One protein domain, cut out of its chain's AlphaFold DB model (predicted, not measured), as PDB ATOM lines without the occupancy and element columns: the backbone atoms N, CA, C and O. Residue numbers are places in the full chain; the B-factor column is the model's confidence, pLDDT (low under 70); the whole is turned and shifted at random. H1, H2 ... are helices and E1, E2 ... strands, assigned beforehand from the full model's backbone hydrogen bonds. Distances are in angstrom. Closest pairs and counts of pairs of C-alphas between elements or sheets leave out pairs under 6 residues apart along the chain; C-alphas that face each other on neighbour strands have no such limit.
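What this domain is: This is residues 150 to 272 of the 272 residues of an uncharacterized protein of Armillaria ostoyae (UniProt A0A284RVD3). The long helix H2 packs on H1 and H4 to make a bundle of three helices; H3 packs on H1 and H4 on their other side, and H5 crosses H3 beyond. H2 and H5 lie at opposite sides of the domain, with long loops between several of the parts. The printed part has 123 residues, with five named helices and one named strand in the order H1 H2 H3 H4 E1 H5, mostly helix. It is compact, with a radius of gyration of the C-alphas of 14.7 A and spans of 45 by 33 by 28 A.

Where its parts are: H2, residues 176 to 192, is 24.1 A long, from C-alpha 176 at (226.995, 183.112, 307.711). H1 is residues 150 to 161, 16.3 A; H4 residues 220 to 231, 17.3 A; H3 residues 207 to 216, 14.4 A. E1 is residues 250 to 252. H5, residues 254 to 267, 21.1 A, ends with C-alpha 267 at (235.702, 159.978, 302.211).

How they stand to each other: H2 touches H1, closest C-alphas Ile 153 and Leu 181 at 6.4 A, a helical hairpin at a shallow tilt of 30 degrees. H2 touches H4 at Glu 182 and Ser 225, closest C-alphas 5.8 A apart, a shallow tilt of 5 degrees, the same way. H3 touches H1, closest C-alphas Leu 150 and His 209 at 6.8 A. H3 touches H5, about perpendicular at 83 degrees, closest C-alphas Val 215 and Arg 257 at 5.1 A. H2 and H5 are apart. E1 pairs with no named strand; residues 243 to 244 pair with it, antiparallel. Every O i to N i+4 pair is within hydrogen-bond range in H1, H2 and H3, but 4 of 8 in H4 and 8 of 10 in H5.

The domain as a whole: The C-alphas of Lys 169 and Gln 247, the two farthest apart, are 45.8 A apart. The printed part has no cut. The links H1 to H2, H2 to H3 and H4 to E1 are long. Residues 163 to 176, 202 to 204 and 268 to 272 of the model have pLDDT under 70.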
ATOM      1  N   LEU A 150     215.971 168.312 307.612       92.31
ATOM      2  CA  LEU A 150     217.076 167.536 308.167       92.31
ATOM      3  C   LEU A 150     218.215 167.367 307.156       92.31
ATOM      4  O   LEU A 150     219.371 167.487 307.550       92.31
ATOM      5  N   ASP A 151     217.916 167.164 305.865       92.00
ATOM      6  CA  ASP A 151     218.938 167.140 304.809       92.00
ATOM      7  C   ASP A 151     219.713 168.458 304.739       92.00
ATOM      8  O   ASP A 151     220.939 168.451 304.670       92.00
ATOM      9  N   LEU A 152     219.015 169.595 304.787       90.19
ATOM     10  CA  LEU A 152     219.643 170.917 304.742       90.19
ATOM     11  C   LEU A 152     220.525 171.171 305.968       90.19
ATOM     12  O   LEU A 152     221.628 171.695 305.823       90.19
ATOM     13  N   ILE A 153     220.083 170.747 307.154       91.81
ATOM     14  CA  ILE A 153     220.873 170.832 308.387       91.81
ATOM     15  C   ILE A 153     222.150 169.993 308.271       91.81
ATOM     16  O   ILE A 153     223.232 170.508 308.549       91.81
ATOM     17  N   VAL A 154     222.061 168.725 307.847       92.38
ATOM     18  CA  VAL A 154     223.260 167.871 307.751       92.38
ATOM     19  C   VAL A 154     224.206 168.334 306.643       92.38
ATOM     20  O   VAL A 154     225.413 168.301 306.849       92.38
ATOM     21  N   LEU A 155     223.689 168.850 305.520       89.31
ATOM     22  CA  LEU A 155     224.508 169.440 304.454       89.31
ATOM     23  C   LEU A 155     225.213 170.720 304.917       89.31
ATOM     24  O   LEU A 155     226.380 170.928 304.586       89.31
ATOM     25  N   LYS A 156     224.534 171.564 305.704       88.75
ATOM     26  CA  LYS A 156     225.135 172.766 306.298       88.75
ATOM     27  C   LYS A 156     226.233 172.387 307.293       88.75
ATOM     28  O   LYS A 156     227.327 172.936 307.210       88.75
ATOM     29  N   ILE A 157     225.986 171.404 308.167       89.44
ATOM     30  CA  ILE A 157     227.008 170.860 309.076       89.44
ATOM     31  C   ILE A 157     228.198 170.316 308.282       89.44
ATOM     32  O   ILE A 157     229.318 170.721 308.574       89.44
ATOM     33  N   GLY A 158     227.969 169.472 307.271       85.19
ATOM     34  CA  GLY A 158     229.016 168.917 306.409       85.19
ATOM     35  C   GLY A 158     229.880 170.005 305.775       85.19
ATOM     36  O   GLY A 158     231.097 169.996 305.920       85.19
ATOM     37  N   GLY A 159     229.249 171.028 305.189       79.88
ATOM     38  CA  GLY A 159     229.965 172.193 304.671       79.88
ATOM     39  C   GLY A 159     230.813 172.891 305.740       79.88
ATOM     40  O   GLY A 159     231.981 173.186 305.516       79.88
ATOM     41  N   MET A 160     230.274 173.106 306.939       81.62
ATOM     42  CA  MET A 160     231.029 173.756 308.011       81.62
ATOM     43  C   MET A 160     232.211 172.908 308.492       81.62
ATOM     44  O   MET A 160     233.297 173.446 308.708       81.62
ATOM     45  N   VAL A 161     232.027 171.605 308.722       80.94
ATOM     46  CA  VAL A 161     233.047 170.748 309.355       80.94
ATOM     47  C   VAL A 161     234.123 170.291 308.380       80.94
ATOM     48  O   VAL A 161     235.287 170.197 308.775       80.94
ATOM     49  N   THR A 162     233.785 170.122 307.104       71.50
ATOM     50  CA  THR A 162     234.726 169.639 306.099       71.50
ATOM     51  C   THR A 162     235.596 170.781 305.569       71.50
ATOM     52  O   THR A 162     235.090 171.819 305.134       71.50
ATOM     53  N   PRO A 163     236.935 170.640 305.574       57.56
ATOM     54  CA  PRO A 163     237.818 171.603 304.926       57.56
ATOM     55  C   PRO A 163     237.443 171.705 303.445       57.56
ATOM     56  O   PRO A 163     237.430 170.690 302.754       57.56
ATOM     57  N   ASN A 164     237.143 172.909 302.953       54.16
ATOM     58  CA  ASN A 164     236.622 173.132 301.602       54.16
ATOM     59  C   ASN A 164     237.650 172.749 300.514       54.16
ATOM     60  O   ASN A 164     238.355 173.599 299.971       54.16
ATOM     61  N   ARG A 165     237.785 171.455 300.192       49.06
ATOM     62  CA  ARG A 165     238.777 170.957 299.220       49.06
ATOM     63  C   ARG A 165     238.414 171.301 297.773       49.06
ATOM     64  O   ARG A 165     239.301 171.340 296.923       49.06
ATOM     65  N   HIS A 166     237.140 171.582 297.487       47.84
ATOM     66  CA  HIS A 166     236.629 171.717 296.116       47.84
ATOM     67  C   HIS A 166     236.273 173.139 295.685       47.84
ATOM     68  O   HIS A 166     236.137 173.379 294.487       47.84
ATOM     69  N   ASN A 167     236.173 174.095 296.612       45.94
ATOM     70  CA  ASN A 167     235.973 175.493 296.253       45.94
ATOM     71  C   ASN A 167     236.797 176.428 297.153       45.94
ATOM     72  O   ASN A 167     236.254 177.017 298.084       45.94
ATOM     73  N   PRO A 168     238.099 176.612 296.867       38.28
ATOM     74  CA  PRO A 168     238.961 177.519 297.629       38.28
ATOM     75  C   PRO A 168     238.559 179.002 297.514       38.28
ATOM     76  O   PRO A 168     239.188 179.834 298.153       38.28
ATOM     77  N   LYS A 169     237.554 179.348 296.687       36.00
ATOM     78  CA  LYS A 169     236.958 180.695 296.605       36.00
ATOM     79  C   LYS A 169     235.660 180.832 297.404       36.00
ATOM     80  O   LYS A 169     235.250 181.955 297.684       36.00
ATOM     81  N   LYS A 170     234.997 179.726 297.753       45.38
ATOM     82  CA  LYS A 170     233.889 179.739 298.711       45.38
ATOM     83  C   LYS A 170     234.544 179.698 300.081       45.38
ATOM     84  O   LYS A 170     234.641 178.648 300.710       45.38
ATOM     85  N   ASP A 171     235.085 180.838 300.497       39.62
ATOM     86  CA  ASP A 171     235.398 181.027 301.903       39.62
ATOM     87  C   ASP A 171     234.088 180.756 302.642       39.62
ATOM     88  O   ASP A 171     233.117 181.505 302.490       39.62
ATOM     89  N   PHE A 172     234.034 179.633 303.367       47.97
ATOM     90  CA  PHE A 172     233.052 179.462 304.423       47.97
ATOM     91  C   PHE A 172     233.247 180.681 305.304       47.97
ATOM     92  O   PHE A 172     234.264 180.847 305.976       47.97
ATOM     93  N   THR A 173     232.337 181.630 305.163       47.31
ATOM     94  CA  THR A 173     232.393 182.849 305.938       47.31
ATOM     95  C   THR A 173     231.809 182.406 307.255       47.31
ATOM     96  O   THR A 173     230.595 182.354 307.379       47.31
ATOM     97  N   ASP A 174     232.676 181.999 308.187       48.69
ATOM     98  CA  ASP A 174     232.334 181.298 309.435       48.69
ATOM     99  C   ASP A 174     231.166 181.931 310.234       48.69
ATOM    100  O   ASP A 174     230.581 181.269 311.086       48.69
ATOM    101  N   GLY A 175     230.783 183.184 309.958       57.41
ATOM    102  CA  GLY A 175     229.571 183.808 310.501       57.41
ATOM    103  C   GLY A 175     228.252 183.421 309.812       57.41
ATOM    104  O   GLY A 175     227.242 183.276 310.484       57.41
ATOM    105  N   LEU A 176     228.231 183.230 308.494       68.00
ATOM    106  CA  LEU A 176     226.995 183.112 307.711       68.00
ATOM    107  C   LEU A 176     226.433 181.695 307.698       68.00
ATOM    108  O   LEU A 176     225.240 181.510 307.906       68.00
ATOM    109  N   ASP A 177     227.289 180.688 307.548       73.50
ATOM    110  CA  ASP A 177     226.849 179.294 307.650       73.50
ATOM    111  C   ASP A 177     226.430 178.923 309.081       73.50
ATOM    112  O   ASP A 177     225.532 178.101 309.269       73.50
ATOM    113  N   GLY A 178     227.036 179.566 310.088       76.12
ATOM    114  CA  GLY A 178     226.607 179.463 311.483       76.12
ATOM    115  C   GLY A 178     225.215 180.058 311.707       76.12
ATOM    116  O   GLY A 178     224.357 179.384 312.277       76.12
ATOM    117  N   GLU A 179     224.965 181.271 311.201       79.50
ATOM    118  CA  GLU A 179     223.639 181.905 311.229       79.50
ATOM    119  C   GLU A 179     222.584 181.048 310.505       79.50
ATOM    120  O   GLU A 179     221.504 180.804 311.049       79.50
ATOM    121  N   ASP A 180     222.893 180.529 309.314       79.38
ATOM    122  CA  ASP A 180     221.992 179.640 308.572       79.38
ATOM    123  C   ASP A 180     221.661 178.375 309.372       79.38
ATOM    124  O   ASP A 180     220.495 177.987 309.468       79.38
ATOM    125  N   LEU A 181     222.670 177.734 309.975       86.44
ATOM    126  CA  LEU A 181     222.469 176.530 310.779       86.44
ATOM    127  C   LEU A 181     221.591 176.809 312.002       86.44
ATOM    128  O   LEU A 181     220.683 176.027 312.286       86.44
ATOM    129  N   GLU A 182     221.824 177.917 312.705       85.62
ATOM    130  CA  GLU A 182     220.996 178.327 313.841       85.62
ATOM    131  C   GLU A 182     219.537 178.536 313.427       85.62
ATOM    132  O   GLU A 182     218.620 178.075 314.112       85.62
ATOM    133  N   ASN A 183     219.309 179.174 312.281       82.44
ATOM    134  CA  ASN A 183     217.973 179.412 311.750       82.44
ATOM    135  C   ASN A 183     217.255 178.110 311.361       82.44
ATOM    136  O   ASN A 183     216.106 177.888 311.758       82.44
ATOM    137  N   LEU A 184     217.938 177.211 310.644       87.94
ATOM    138  CA  LEU A 184     217.404 175.883 310.321       87.94
ATOM    139  C   LEU A 184     217.096 175.090 311.604       87.94
ATOM    140  O   LEU A 184     216.036 174.466 311.712       87.94
ATOM    141  N   ALA A 185     217.971 175.168 312.611       88.88
ATOM    142  CA  ALA A 185     217.792 174.502 313.897       88.88
ATOM    143  C   ALA A 185     216.606 175.057 314.701       88.88
ATOM    144  O   ALA A 185     215.884 174.292 315.342       88.88
ATOM    145  N   GLN A 186     216.349 176.367 314.665       86.69
ATOM    146  CA  GLN A 186     215.164 176.965 315.293       86.69
ATOM    147  C   GLN A 186     213.864 176.434 314.682       86.69
ATOM    148  O   GLN A 186     212.909 176.125 315.404       86.69
ATOM    149  N   TYR A 187     213.827 176.275 313.360       86.19
ATOM    150  CA  TYR A 187     212.652 175.718 312.703       86.19
ATOM    151  C   TYR A 187     212.486 174.224 313.006       86.19
ATOM    152  O   TYR A 187     211.393 173.787 313.375       86.19
ATOM    153  N   GLN A 188     213.580 173.455 312.989       90.25
ATOM    154  CA  GLN A 188     213.561 172.047 313.393       90.25
ATOM    155  C   GLN A 188     213.092 171.884 314.845       90.25
ATOM    156  O   GLN A 188     212.260 171.023 315.115       90.25
ATOM    157  N   ASN A 189     213.529 172.740 315.776       89.50
ATOM    158  CA  ASN A 189     213.042 172.742 317.160       89.50
ATOM    159  C   ASN A 189     211.516 172.861 317.236       89.50
ATOM    160  O   ASN A 189     210.882 172.162 318.025       89.50
ATOM    161  N   THR A 190     210.922 173.726 316.411       86.62
ATOM    162  CA  THR A 190     209.463 173.905 316.363       86.62
ATOM    163  C   THR A 190     208.766 172.616 315.923       86.62
ATOM    164  O   THR A 190     207.772 172.217 316.525       86.62
ATOM    165  N   ILE A 191     209.319 171.915 314.928       85.50
ATOM    166  CA  ILE A 191     208.805 170.614 314.473       85.50
ATOM    167  C   ILE A 191     208.951 169.555 315.579       85.50
ATOM    168  O   ILE A 191     207.999 168.828 315.881       85.50
ATOM    169  N   MET A 192     210.113 169.505 316.236       88.00
ATOM    170  CA  MET A 192     210.434 168.516 317.270       88.00
ATOM    171  C   MET A 192     209.591 168.655 318.544       88.00
ATOM    172  O   MET A 192     209.385 167.661 319.229       88.00
ATOM    173  N   GLN A 193     209.019 169.829 318.844       85.19
ATOM    174  CA  GLN A 193     208.105 170.001 319.991       85.19
ATOM    175  C   GLN A 193     206.870 169.088 319.944       85.19
ATOM    176  O   GLN A 193     206.237 168.852 320.972       85.19
ATOM    177  N   THR A 194     206.510 168.591 318.759       84.56
ATOM    178  CA  THR A 194     205.313 167.765 318.542       84.56
ATOM    179  C   THR A 194     205.628 166.348 318.071       84.56
ATOM    180  O   THR A 194     204.707 165.581 317.784       84.56
ATOM    181  N   ARG A 195     206.911 165.975 318.003       84.88
ATOM    182  CA  ARG A 195     207.367 164.672 317.506       84.88
ATOM    183  C   ARG A 195     208.224 163.949 318.553       84.88
ATOM    184  O   ARG A 195     208.837 164.599 319.397       84.88
ATOM    185  N   PRO A 196     208.281 162.608 318.513       86.62
ATOM    186  CA  PRO A 196     209.293 161.859 319.247       86.62
ATOM    187  C   PRO A 196     210.716 162.281 318.837       86.62
ATOM    188  O   PRO A 196     210.899 162.745 317.708       86.62
ATOM    189  N   PRO A 197     211.719 162.099 319.717       89.88
ATOM    190  CA  PRO A 197     213.123 162.246 319.350       89.88
ATOM    191  C   PRO A 197     213.496 161.377 318.142       89.88
ATOM    192  O   PRO A 197     212.960 160.286 317.967       89.88
ATOM    193  N   LEU A 198     214.448 161.857 317.347       91.19
ATOM    194  CA  LEU A 198     215.093 161.120 316.271       91.19
ATOM    195  C   LEU A 198     215.855 159.934 316.863       91.19
ATOM    196  O   LEU A 198     216.747 160.102 317.698       91.19
ATOM    197  N   ASP A 199     215.515 158.740 316.408       87.06
ATOM    198  CA  ASP A 199     216.189 157.502 316.764       87.06
ATOM    199  C   ASP A 199     216.879 156.892 315.538       87.06
ATOM    200  O   ASP A 199     216.586 157.234 314.392       87.06
ATOM    201  N   ALA A 200     217.826 155.989 315.783       83.94
ATOM    202  CA  ALA A 200     218.591 155.334 314.725       83.94
ATOM    203  C   ALA A 200     217.908 154.062 314.179       83.94
ATOM    204  O   ALA A 200     218.581 153.113 313.772       83.94
ATOM    205  N   THR A 201     216.572 154.003 314.184       83.06
ATOM    206  CA  THR A 201     215.832 152.858 313.634       83.06
ATOM    207  C   THR A 201     215.687 152.983 312.126       83.06
ATOM    208  O   THR A 201     214.974 153.857 311.644       83.06
ATOM    209  N   ALA A 202     216.241 152.031 311.375       67.69
ATOM    210  CA  ALA A 202     216.211 152.017 309.907       67.69
ATOM    211  C   ALA A 202     214.810 152.169 309.265       67.69
ATOM    212  O   ALA A 202     214.693 152.559 308.108       67.69
ATOM    213  N   SER A 203     213.724 151.867 309.986       61.94
ATOM    214  CA  SER A 203     212.354 152.023 309.480       61.94
ATOM    215  C   SER A 203     211.834 153.466 309.469       61.94
ATOM    216  O   SER A 203     210.771 153.698 308.899       61.94
ATOM    217  N   SER A 204     212.515 154.414 310.122       60.00
ATOM    218  CA  SER A 204     212.067 155.813 310.217       60.00
ATOM    219  C   SER A 204     212.388 156.635 308.964       60.00
ATOM    220  O   SER A 204     211.719 157.633 308.709       60.00
ATOM    221  N   GLY A 205     213.399 156.227 308.186       71.88
ATOM    222  CA  GLY A 205     213.963 157.028 307.093       71.88
ATOM    223  C   GLY A 205     214.772 158.249 307.559       71.88
ATOM    224  O   GLY A 205     215.266 158.996 306.720       71.88
ATOM    225  N   GLU A 206     214.910 158.443 308.876       84.25
ATOM    226  CA  GLU A 206     215.649 159.532 309.536       84.25
ATOM    227  C   GLU A 206     216.823 158.982 310.384       84.25
ATOM    228  O   GLU A 206     217.512 159.735 311.074       84.25
ATOM    229  N   ASP A 207     217.080 157.670 310.336       89.12
ATOM    230  CA  ASP A 207     218.118 156.978 311.107       89.12
ATOM    231  C   ASP A 207     219.521 157.485 310.775       89.12
ATOM    232  O   ASP A 207     220.313 157.778 311.672       89.12
ATOM    233  N   LEU A 208     219.808 157.669 309.485       91.00
ATOM    234  CA  LEU A 208     221.071 158.249 309.042       91.00
ATOM    235  C   LEU A 208     221.225 159.688 309.550       91.00
ATOM    236  O   LEU A 208     222.321 160.057 309.977       91.00
ATOM    237  N   HIS A 209     220.156 160.495 309.576       94.31
ATOM    238  CA  HIS A 209     220.206 161.846 310.151       94.31
ATOM    239  C   HIS A 209     220.481 161.797 311.651       94.31
ATOM    240  O   HIS A 209     221.326 162.553 312.122       94.31
ATOM    241  N   ALA A 210     219.838 160.890 312.392       94.12
ATOM    242  CA  ALA A 210     220.088 160.706 313.821       94.12
ATOM    243  C   ALA A 210     221.556 160.341 314.089       94.12
ATOM    244  O   ALA A 210     222.199 160.952 314.944       94.12
ATOM    245  N   VAL A 211     222.119 159.408 313.312       92.75
ATOM    246  CA  VAL A 211     223.536 159.025 313.398       92.75
ATOM    247  C   VAL A 211     224.443 160.206 313.055       92.75
ATOM    248  O   VAL A 211     225.360 160.505 313.818       92.75
ATOM    249  N   TYR A 212     224.189 160.917 311.956       93.12
ATOM    250  CA  TYR A 212     225.027 162.036 311.520       93.12
ATOM    251  C   TYR A 212     225.018 163.193 312.527       93.12
ATOM    252  O   TYR A 212     226.070 163.683 312.941       93.12
ATOM    253  N   LEU A 213     223.834 163.591 312.994       94.56
ATOM    254  CA  LEU A 213     223.672 164.623 314.015       94.56
ATOM    255  C   LEU A 213     224.302 164.198 315.342       94.56
ATOM    256  O   LEU A 213     224.989 165.000 315.972       94.56
ATOM    257  N   TYR A 214     224.138 162.933 315.744       94.69
ATOM    258  CA  TYR A 214     224.818 162.396 316.919       94.69
ATOM    259  C   TYR A 214     226.334 162.494 316.775       94.69
ATOM    260  O   TYR A 214     227.025 162.929 317.694       94.69
ATOM    261  N   VAL A 215     226.873 162.154 315.607       93.00
ATOM    262  CA  VAL A 215     228.304 162.252 315.339       93.00
ATOM    263  C   VAL A 215     228.784 163.699 315.434       93.00
ATOM    264  O   VAL A 215     229.827 163.891 316.042       93.00
ATOM    265  N   TYR A 216     228.055 164.714 314.959       92.56
ATOM    266  CA  TYR A 216     228.577 166.090 314.856       92.56
ATOM    267  C   TYR A 216     228.055 167.124 315.868       92.56
ATOM    268  O   TYR A 216     228.593 168.232 315.893       92.56
ATOM    269  N   TYR A 217     227.070 166.823 316.727       92.06
ATOM    270  CA  TYR A 217     226.433 167.862 317.562       92.06
ATOM    271  C   TYR A 217     227.386 168.635 318.485       92.06
ATOM    272  O   TYR A 217     227.077 169.760 318.852       92.06
ATOM    273  N   ASP A 218     228.517 168.069 318.905       88.94
ATOM    274  CA  ASP A 218     229.516 168.723 319.772       88.94
ATOM    275  C   ASP A 218     230.770 169.174 319.003       88.94
ATOM    276  O   ASP A 218     231.786 169.520 319.610       88.94
ATOM    277  N   HIS A 219     230.727 169.162 317.668       89.56
ATOM    278  CA  HIS A 219     231.818 169.683 316.860       89.56
ATOM    279  C   HIS A 219     232.004 171.188 317.150       89.56
ATOM    280  O   HIS A 219     231.007 171.912 317.206       89.56
ATOM    281  N   PRO A 220     233.243 171.713 317.283       87.62
ATOM    282  CA  PRO A 220     233.471 173.114 317.655       87.62
ATOM    283  C   PRO A 220     232.763 174.132 316.753       87.62
ATOM    284  O   PRO A 220     232.242 175.130 317.239       87.62
ATOM    285  N   LYS A 221     232.682 173.848 315.448       86.06
ATOM    286  CA  LYS A 221     231.975 174.701 314.476       86.06
ATOM    287  C   LYS A 221     230.444 174.659 314.594       86.06
ATOM    288  O   LYS A 221     229.777 175.532 314.068       86.06
ATOM    289  N   VAL A 222     229.890 173.672 315.295       87.94
ATOM    290  CA  VAL A 222     228.442 173.470 315.501       87.94
ATOM    291  C   VAL A 222     228.024 173.864 316.930       87.94
ATOM    292  O   VAL A 222     226.858 173.753 317.306       87.94
ATOM    293  N   ALA A 223     228.956 174.376 317.744       85.94
ATOM    294  CA  ALA A 223     228.768 174.597 319.178       85.94
ATOM    295  C   ALA A 223     227.514 175.419 319.533       85.94
ATOM    296  O   ALA A 223     226.828 175.082 320.498       85.94
ATOM    297  N   ALA A 224     227.172 176.441 318.742       85.25
ATOM    298  CA  ALA A 224     225.998 177.283 318.984       85.25
ATOM    299  C   ALA A 224     224.664 176.519 318.865       85.25
ATOM    300  O   ALA A 224     223.742 176.746 319.647       85.25
ATOM    301  N   SER A 225     224.585 175.546 317.952       89.94
ATOM    302  CA  SER A 225     223.399 174.698 317.743       89.94
ATOM    303  C   SER A 225     223.457 173.368 318.507       89.94
ATOM    304  O   SER A 225     222.501 172.592 318.483       89.94
ATOM    305  N   SER A 226     224.549 173.104 319.232       90.94
ATOM    306  CA  SER A 226     224.831 171.821 319.887       90.94
ATOM    307  C   SER A 226     223.721 171.351 320.825       90.94
ATOM    308  O   SER A 226     223.259 170.212 320.738       90.94
ATOM    309  N   ALA A 227     223.253 172.238 321.710       90.56
ATOM    310  CA  ALA A 227     222.222 171.906 322.689       90.56
ATOM    311  C   ALA A 227     220.877 171.581 322.023       90.56
ATOM    312  O   ALA A 227     220.200 170.643 322.443       90.56
ATOM    313  N   ALA A 228     220.521 172.326 320.971       91.38
ATOM    314  CA  ALA A 228     219.317 172.073 320.190       91.38
ATOM    315  C   ALA A 228     219.406 170.707 319.498       91.38
ATOM    316  O   ALA A 228     218.557 169.853 319.743       91.38
ATOM    317  N   ILE A 229     220.481 170.458 318.742       93.94
ATOM    318  CA  ILE A 229     220.684 169.194 318.019       93.94
ATOM    319  C   ILE A 229     220.659 168.003 318.979       93.94
ATOM    320  O   ILE A 229     219.959 167.023 318.737       93.94
ATOM    321  N   ARG A 230     221.368 168.103 320.111       92.69
ATOM    322  CA  ARG A 230     221.387 167.050 321.132       92.69
ATOM    323  C   ARG A 230     219.992 166.758 321.687       92.69
ATOM    324  O   ARG A 230     219.696 165.602 321.965       92.69
ATOM    325  N   SER A 231     219.140 167.774 321.846       92.31
ATOM    326  CA  SER A 231     217.780 167.591 322.374       92.31
ATOM    327  C   SER A 231     216.852 166.814 321.435       92.31
ATOM    328  O   SER A 231     215.847 166.274 321.890       92.31
ATOM    329  N   TRP A 232     217.182 166.738 320.142       94.31
ATOM    330  CA  TRP A 232     216.386 166.002 319.160       94.31
ATOM    331  C   TRP A 232     216.666 164.511 319.164       94.31
ATOM    332  O   TRP A 232     215.871 163.774 318.605       94.31
ATOM    333  N   LEU A 233     217.782 164.064 319.735       94.25
ATOM    334  CA  LEU A 233     218.254 162.690 319.612       94.25
ATOM    335  C   LEU A 233     217.704 161.803 320.733       94.25
ATOM    336  O   LEU A 233     217.640 162.204 321.896       94.25
ATOM    337  N   SER A 234     217.365 160.561 320.391       94.06
ATOM    338  CA  SER A 234     217.074 159.507 321.358       94.06
ATOM    339  C   SER A 234     218.380 159.039 321.999       94.06
ATOM    340  O   SER A 234     219.179 158.323 321.392       94.06
ATOM    341  N   LEU A 235     218.634 159.507 323.218       93.75
ATOM    342  CA  LEU A 235     219.910 159.342 323.905       93.75
ATOM    343  C   LEU A 235     219.772 158.488 325.165       93.75
ATOM    344  O   LEU A 235     218.842 158.652 325.955       93.75
ATOM    345  N   GLY A 236     220.749 157.607 325.379       89.88
ATOM    346  CA  GLY A 236     220.901 156.850 326.618       89.88
ATOM    347  C   GLY A 236     221.190 157.754 327.820       89.88
ATOM    348  O   GLY A 236     221.601 158.904 327.663       89.88
ATOM    349  N   PRO A 237     220.994 157.261 329.052       84.50
ATOM    350  CA  PRO A 237     221.316 158.032 330.244       84.50
ATOM    351  C   PRO A 237     222.832 158.237 330.385       84.50
ATOM    352  O   PRO A 237     223.625 157.357 330.054       84.50
ATOM    353  N   GLY A 238     223.233 159.374 330.958       79.56
ATOM    354  CA  GLY A 238     224.621 159.645 331.341       79.56
ATOM    355  C   GLY A 238     225.214 160.914 330.731       79.56
ATOM    356  O   GLY A 238     224.595 161.608 329.925       79.56
ATOM    357  N   ASN A 239     226.441 161.226 331.154       72.38
ATOM    358  CA  ASN A 239     227.165 162.419 330.704       72.38
ATOM    359  C   ASN A 239     227.736 162.262 329.284       72.38
ATOM    360  O   ASN A 239     227.812 163.252 328.562       72.38
ATOM    361  N   SER A 240     228.043 161.023 328.888       78.69
ATOM    362  CA  SER A 240     228.429 160.598 327.535       78.69
ATOM    363  C   SER A 240     227.369 159.625 327.008       78.69
ATOM    364  O   SER A 240     227.552 158.411 327.101       78.69
ATOM    365  N   PRO A 241     226.198 160.127 326.585       85.94
ATOM    366  CA  PRO A 241     225.073 159.269 326.249       85.94
ATOM    367  C   PRO A 241     225.284 158.588 324.896       85.94
ATOM    368  O   PRO A 241     225.737 159.235 323.958       85.94
ATOM    369  N   SER A 242     224.912 157.315 324.769       92.31
ATOM    370  CA  SER A 242     224.870 156.602 323.485       92.31
ATOM    371  C   SER A 242     223.643 156.988 322.653       92.31
ATOM    372  O   SER A 242     222.594 157.275 323.232       92.31
ATOM    373  N   LEU A 243     223.727 156.903 321.326       94.19
ATOM    374  CA  LEU A 243     222.557 156.984 320.447       94.19
ATOM    375  C   LEU A 243     221.747 155.686 320.513       94.19
ATOM    376  O   LEU A 243     222.326 154.594 320.471       94.19
ATOM    377  N   LEU A 244     220.425 155.810 320.609       93.88
ATOM    378  CA  LEU A 244     219.502 154.685 320.732       93.88
ATOM    379  C   LEU A 244     218.634 154.495 319.480       93.88
ATOM    380  O   LEU A 244     218.349 155.448 318.751       93.88
ATOM    381  N   ASP A 245     218.176 153.263 319.267       91.12
ATOM    382  CA  ASP A 245     217.041 152.957 318.390       91.12
ATOM    383  C   ASP A 245     215.691 153.186 319.110       91.12
ATOM    384  O   ASP A 245     215.633 153.532 320.296       91.12
ATOM    385  N   ALA A 246     214.583 152.974 318.399       88.06
ATOM    386  CA  ALA A 246     213.220 153.120 318.913       88.06
ATOM    387  C   ALA A 246     212.874 152.098 320.009       88.06
ATOM    388  O   ALA A 246     211.900 152.281 320.742       88.06
ATOM    389  N   GLN A 247     213.637 151.006 320.127       89.38
ATOM    390  CA  GLN A 247     213.486 149.996 321.175       89.38
ATOM    391  C   GLN A 247     214.349 150.305 322.409       89.38
ATOM    392  O   GLN A 247     214.226 149.617 323.424       89.38
ATOM    393  N   GLY A 248     215.185 151.345 322.350       88.94
ATOM    394  CA  GLY A 248     216.100 151.738 323.414       88.94
ATOM    395  C   GLY A 248     217.420 150.965 323.420       88.94
ATOM    396  O   GLY A 248     218.154 151.049 324.406       88.94
ATOM    397  N   ASN A 249     217.744 150.219 322.359       91.62
ATOM    398  CA  ASN A 249     219.051 149.580 322.231       91.62
ATOM    399  C   ASN A 249     220.088 150.597 321.766       91.62
ATOM    400  O   ASN A 249     219.806 151.472 320.948       91.62
ATOM    401  N   THR A 250     221.318 150.453 322.249       92.00
ATOM    402  CA  THR A 250     222.428 151.278 321.780       92.00
ATOM    403  C   THR A 250     222.798 150.933 320.341       92.00
ATOM    404  O   THR A 250     223.189 149.802 320.055       92.00
ATOM    405  N   VAL A 251     222.753 151.939 319.469       90.50
ATOM    406  CA  VAL A 251     223.214 151.853 318.078       90.50
ATOM    407  C   VAL A 251     224.632 152.396 317.931       90.50
ATOM    408  O   VAL A 251     225.439 151.808 317.215       90.50
ATOM    409  N   LEU A 252     224.963 153.488 318.629       90.62
ATOM    410  CA  LEU A 252     226.285 154.111 318.546       90.62
ATOM    411  C   LEU A 252     226.746 154.640 319.908       90.62
ATOM    412  O   LEU A 252     226.007 155.359 320.583       90.62
ATOM    413  N   GLN A 253     227.964 154.281 320.316       90.12
ATOM    414  CA  GLN A 253     228.568 154.745 321.568       90.12
ATOM    415  C   GLN A 253     229.264 156.098 321.378       90.12
ATOM    416  O   GLN A 253     229.763 156.409 320.297       90.12
ATOM    417  N   ASP A 254     229.385 156.875 322.459       83.81
ATOM    418  CA  ASP A 254     230.062 158.183 322.425       83.81
ATOM    419  C   ASP A 254     231.536 158.057 322.002       83.81
ATOM    420  O   ASP A 254     232.036 158.848 321.201       83.81
ATOM    421  N   GLY A 255     232.212 156.994 322.455       82.94
ATOM    422  CA  GLY A 255     233.608 156.705 322.108       82.94
ATOM    423  C   GLY A 255     233.851 156.412 320.623       82.94
ATOM    424  O   GLY A 255     234.971 156.596 320.147       82.94
ATOM    425  N   ASP A 256     232.816 156.025 319.874       85.69
ATOM    426  CA  ASP A 256     232.927 155.670 318.455       85.69
ATOM    427  C   ASP A 256     232.765 156.890 317.531       85.69
ATOM    428  O   ASP A 256     233.120 156.843 316.347       85.69
ATOM    429  N   ARG A 257     232.274 158.019 318.065       87.94
ATOM    430  CA  ARG A 257     231.957 159.229 317.286       87.94
ATOM    431  C   ARG A 257     233.188 159.796 316.589       87.94
ATOM    432  O   ARG A 257     233.115 160.138 315.413       87.94
ATOM    433  N   ALA A 258     234.324 159.857 317.286       84.19
ATOM    434  CA  ALA A 258     235.569 160.389 316.729       84.19
ATOM    435  C   ALA A 258     236.056 159.570 315.521       84.19
ATOM    436  O   ALA A 258     236.430 160.147 314.502       84.19
ATOM    437  N   GLY A 259     235.988 158.237 315.604       84.44
ATOM    438  CA  GLY A 259     236.360 157.354 314.497       84.44
ATOM    439  C   GLY A 259     235.434 157.503 313.289       84.44
ATOM    440  O   GLY A 259     235.908 157.541 312.154       84.44
ATOM    441  N   MET A 260     234.124 157.652 313.522       87.12
ATOM    442  CA  MET A 260     233.158 157.896 312.445       87.12
ATOM    443  C   MET A 260     233.368 159.245 311.752       87.12
ATOM    444  O   MET A 260     233.322 159.276 310.524       87.12
ATOM    445  N   ARG A 261     233.669 160.319 312.502       87.12
ATOM    446  CA  ARG A 261     234.045 161.620 311.912       87.12
ATOM    447  C   ARG A 261     235.249 161.482 311.004       87.12
ATOM    448  O   ARG A 261     235.165 161.823 309.834       87.12
ATOM    449  N   THR A 262     236.341 160.914 311.521       84.06
ATOM    450  CA  THR A 262     237.577 160.751 310.746       84.06
ATOM    451  C   THR A 262     237.340 159.972 309.456       84.06
ATOM    452  O   THR A 262     237.901 160.332 308.426       84.06
ATOM    453  N   ARG A 263     236.498 158.931 309.489       83.56
ATOM    454  CA  ARG A 263     236.137 158.180 308.285       83.56
ATOM    455  C   ARG A 263     235.387 159.056 307.280       83.56
ATOM    456  O   ARG A 263     235.842 159.175 306.149       83.56
ATOM    457  N   TRP A 264     234.291 159.695 307.680       84.38
ATOM    458  CA  TRP A 264     233.485 160.510 306.762       84.38
ATOM    459  C   TRP A 264     234.247 161.717 306.208       84.38
ATOM    460  O   TRP A 264     234.261 161.925 305.001       84.38
ATOM    461  N   GLU A 265     234.986 162.436 307.051       80.25
ATOM    462  CA  GLU A 265     235.845 163.550 306.628       80.25
ATOM    463  C   GLU A 265     236.987 163.101 305.691       80.25
ATOM    464  O   GLU A 265     237.569 163.924 304.981       80.25
ATOM    465  N   SER A 266     237.338 161.807 305.684       75.38
ATOM    466  CA  SER A 266     238.326 161.231 304.759       75.38
ATOM    467  C   SER A 266     237.735 160.747 303.431       75.38
ATOM    468  O   SER A 266     238.464 160.703 302.443       75.38
ATOM    469  N   GLU A 267     236.447 160.395 303.409       72.00
ATOM    470  CA  GLU A 267     235.702 159.978 302.211       72.00
ATOM    471  C   GLU A 267     235.234 161.185 301.389       72.00
ATOM    472  O   GLU A 267     235.145 161.112 300.164       72.00
ATOM    473  N   GLU A 268     234.972 162.313 302.054       63.75
ATOM    474  CA  GLU A 268     234.599 163.556 301.394       63.75
ATOM    475  C   GLU A 268     235.739 164.080 300.508       63.75
ATOM    476  O   GLU A 268     236.783 164.566 300.962       63.75
ATOM    477  N   GLY A 269     235.508 163.994 299.198       55.12
ATOM    478  CA  GLY A 269     236.340 164.619 298.181       55.12
ATOM    479  C   GLY A 269     237.352 163.732 297.468       55.12
ATOM    480  O   GLY A 269     238.254 164.269 296.818       55.12
ATOM    481  N   ASP A 270     237.209 162.406 297.542       45.25
ATOM    482  CA  ASP A 270     238.018 161.501 296.722       45.25
ATOM    483  C   ASP A 270     237.409 161.368 295.315       45.25
ATOM    484  O   ASP A 270     236.526 160.562 295.021       45.25
ATOM    485  N   ASP A 271     237.883 162.243 294.436       42.75
ATOM    486  CA  ASP A 271     237.610 162.233 293.007       42.75
ATOM    487  C   ASP A 271     238.482 161.142 292.361       42.75
ATOM    488  O   ASP A 271     239.616 161.392 291.946       42.75
ATOM    489  N   ARG A 272     237.984 159.903 292.333       40.94
ATOM    490  CA  ARG A 272     238.468 158.911 291.365       40.94
ATOM    491  C   ARG A 272     237.722 159.049 290.050       40.94
ATOM    492  O   ARG A 272     236.474 159.093 290.089       40.94
TER     493      ARG A 272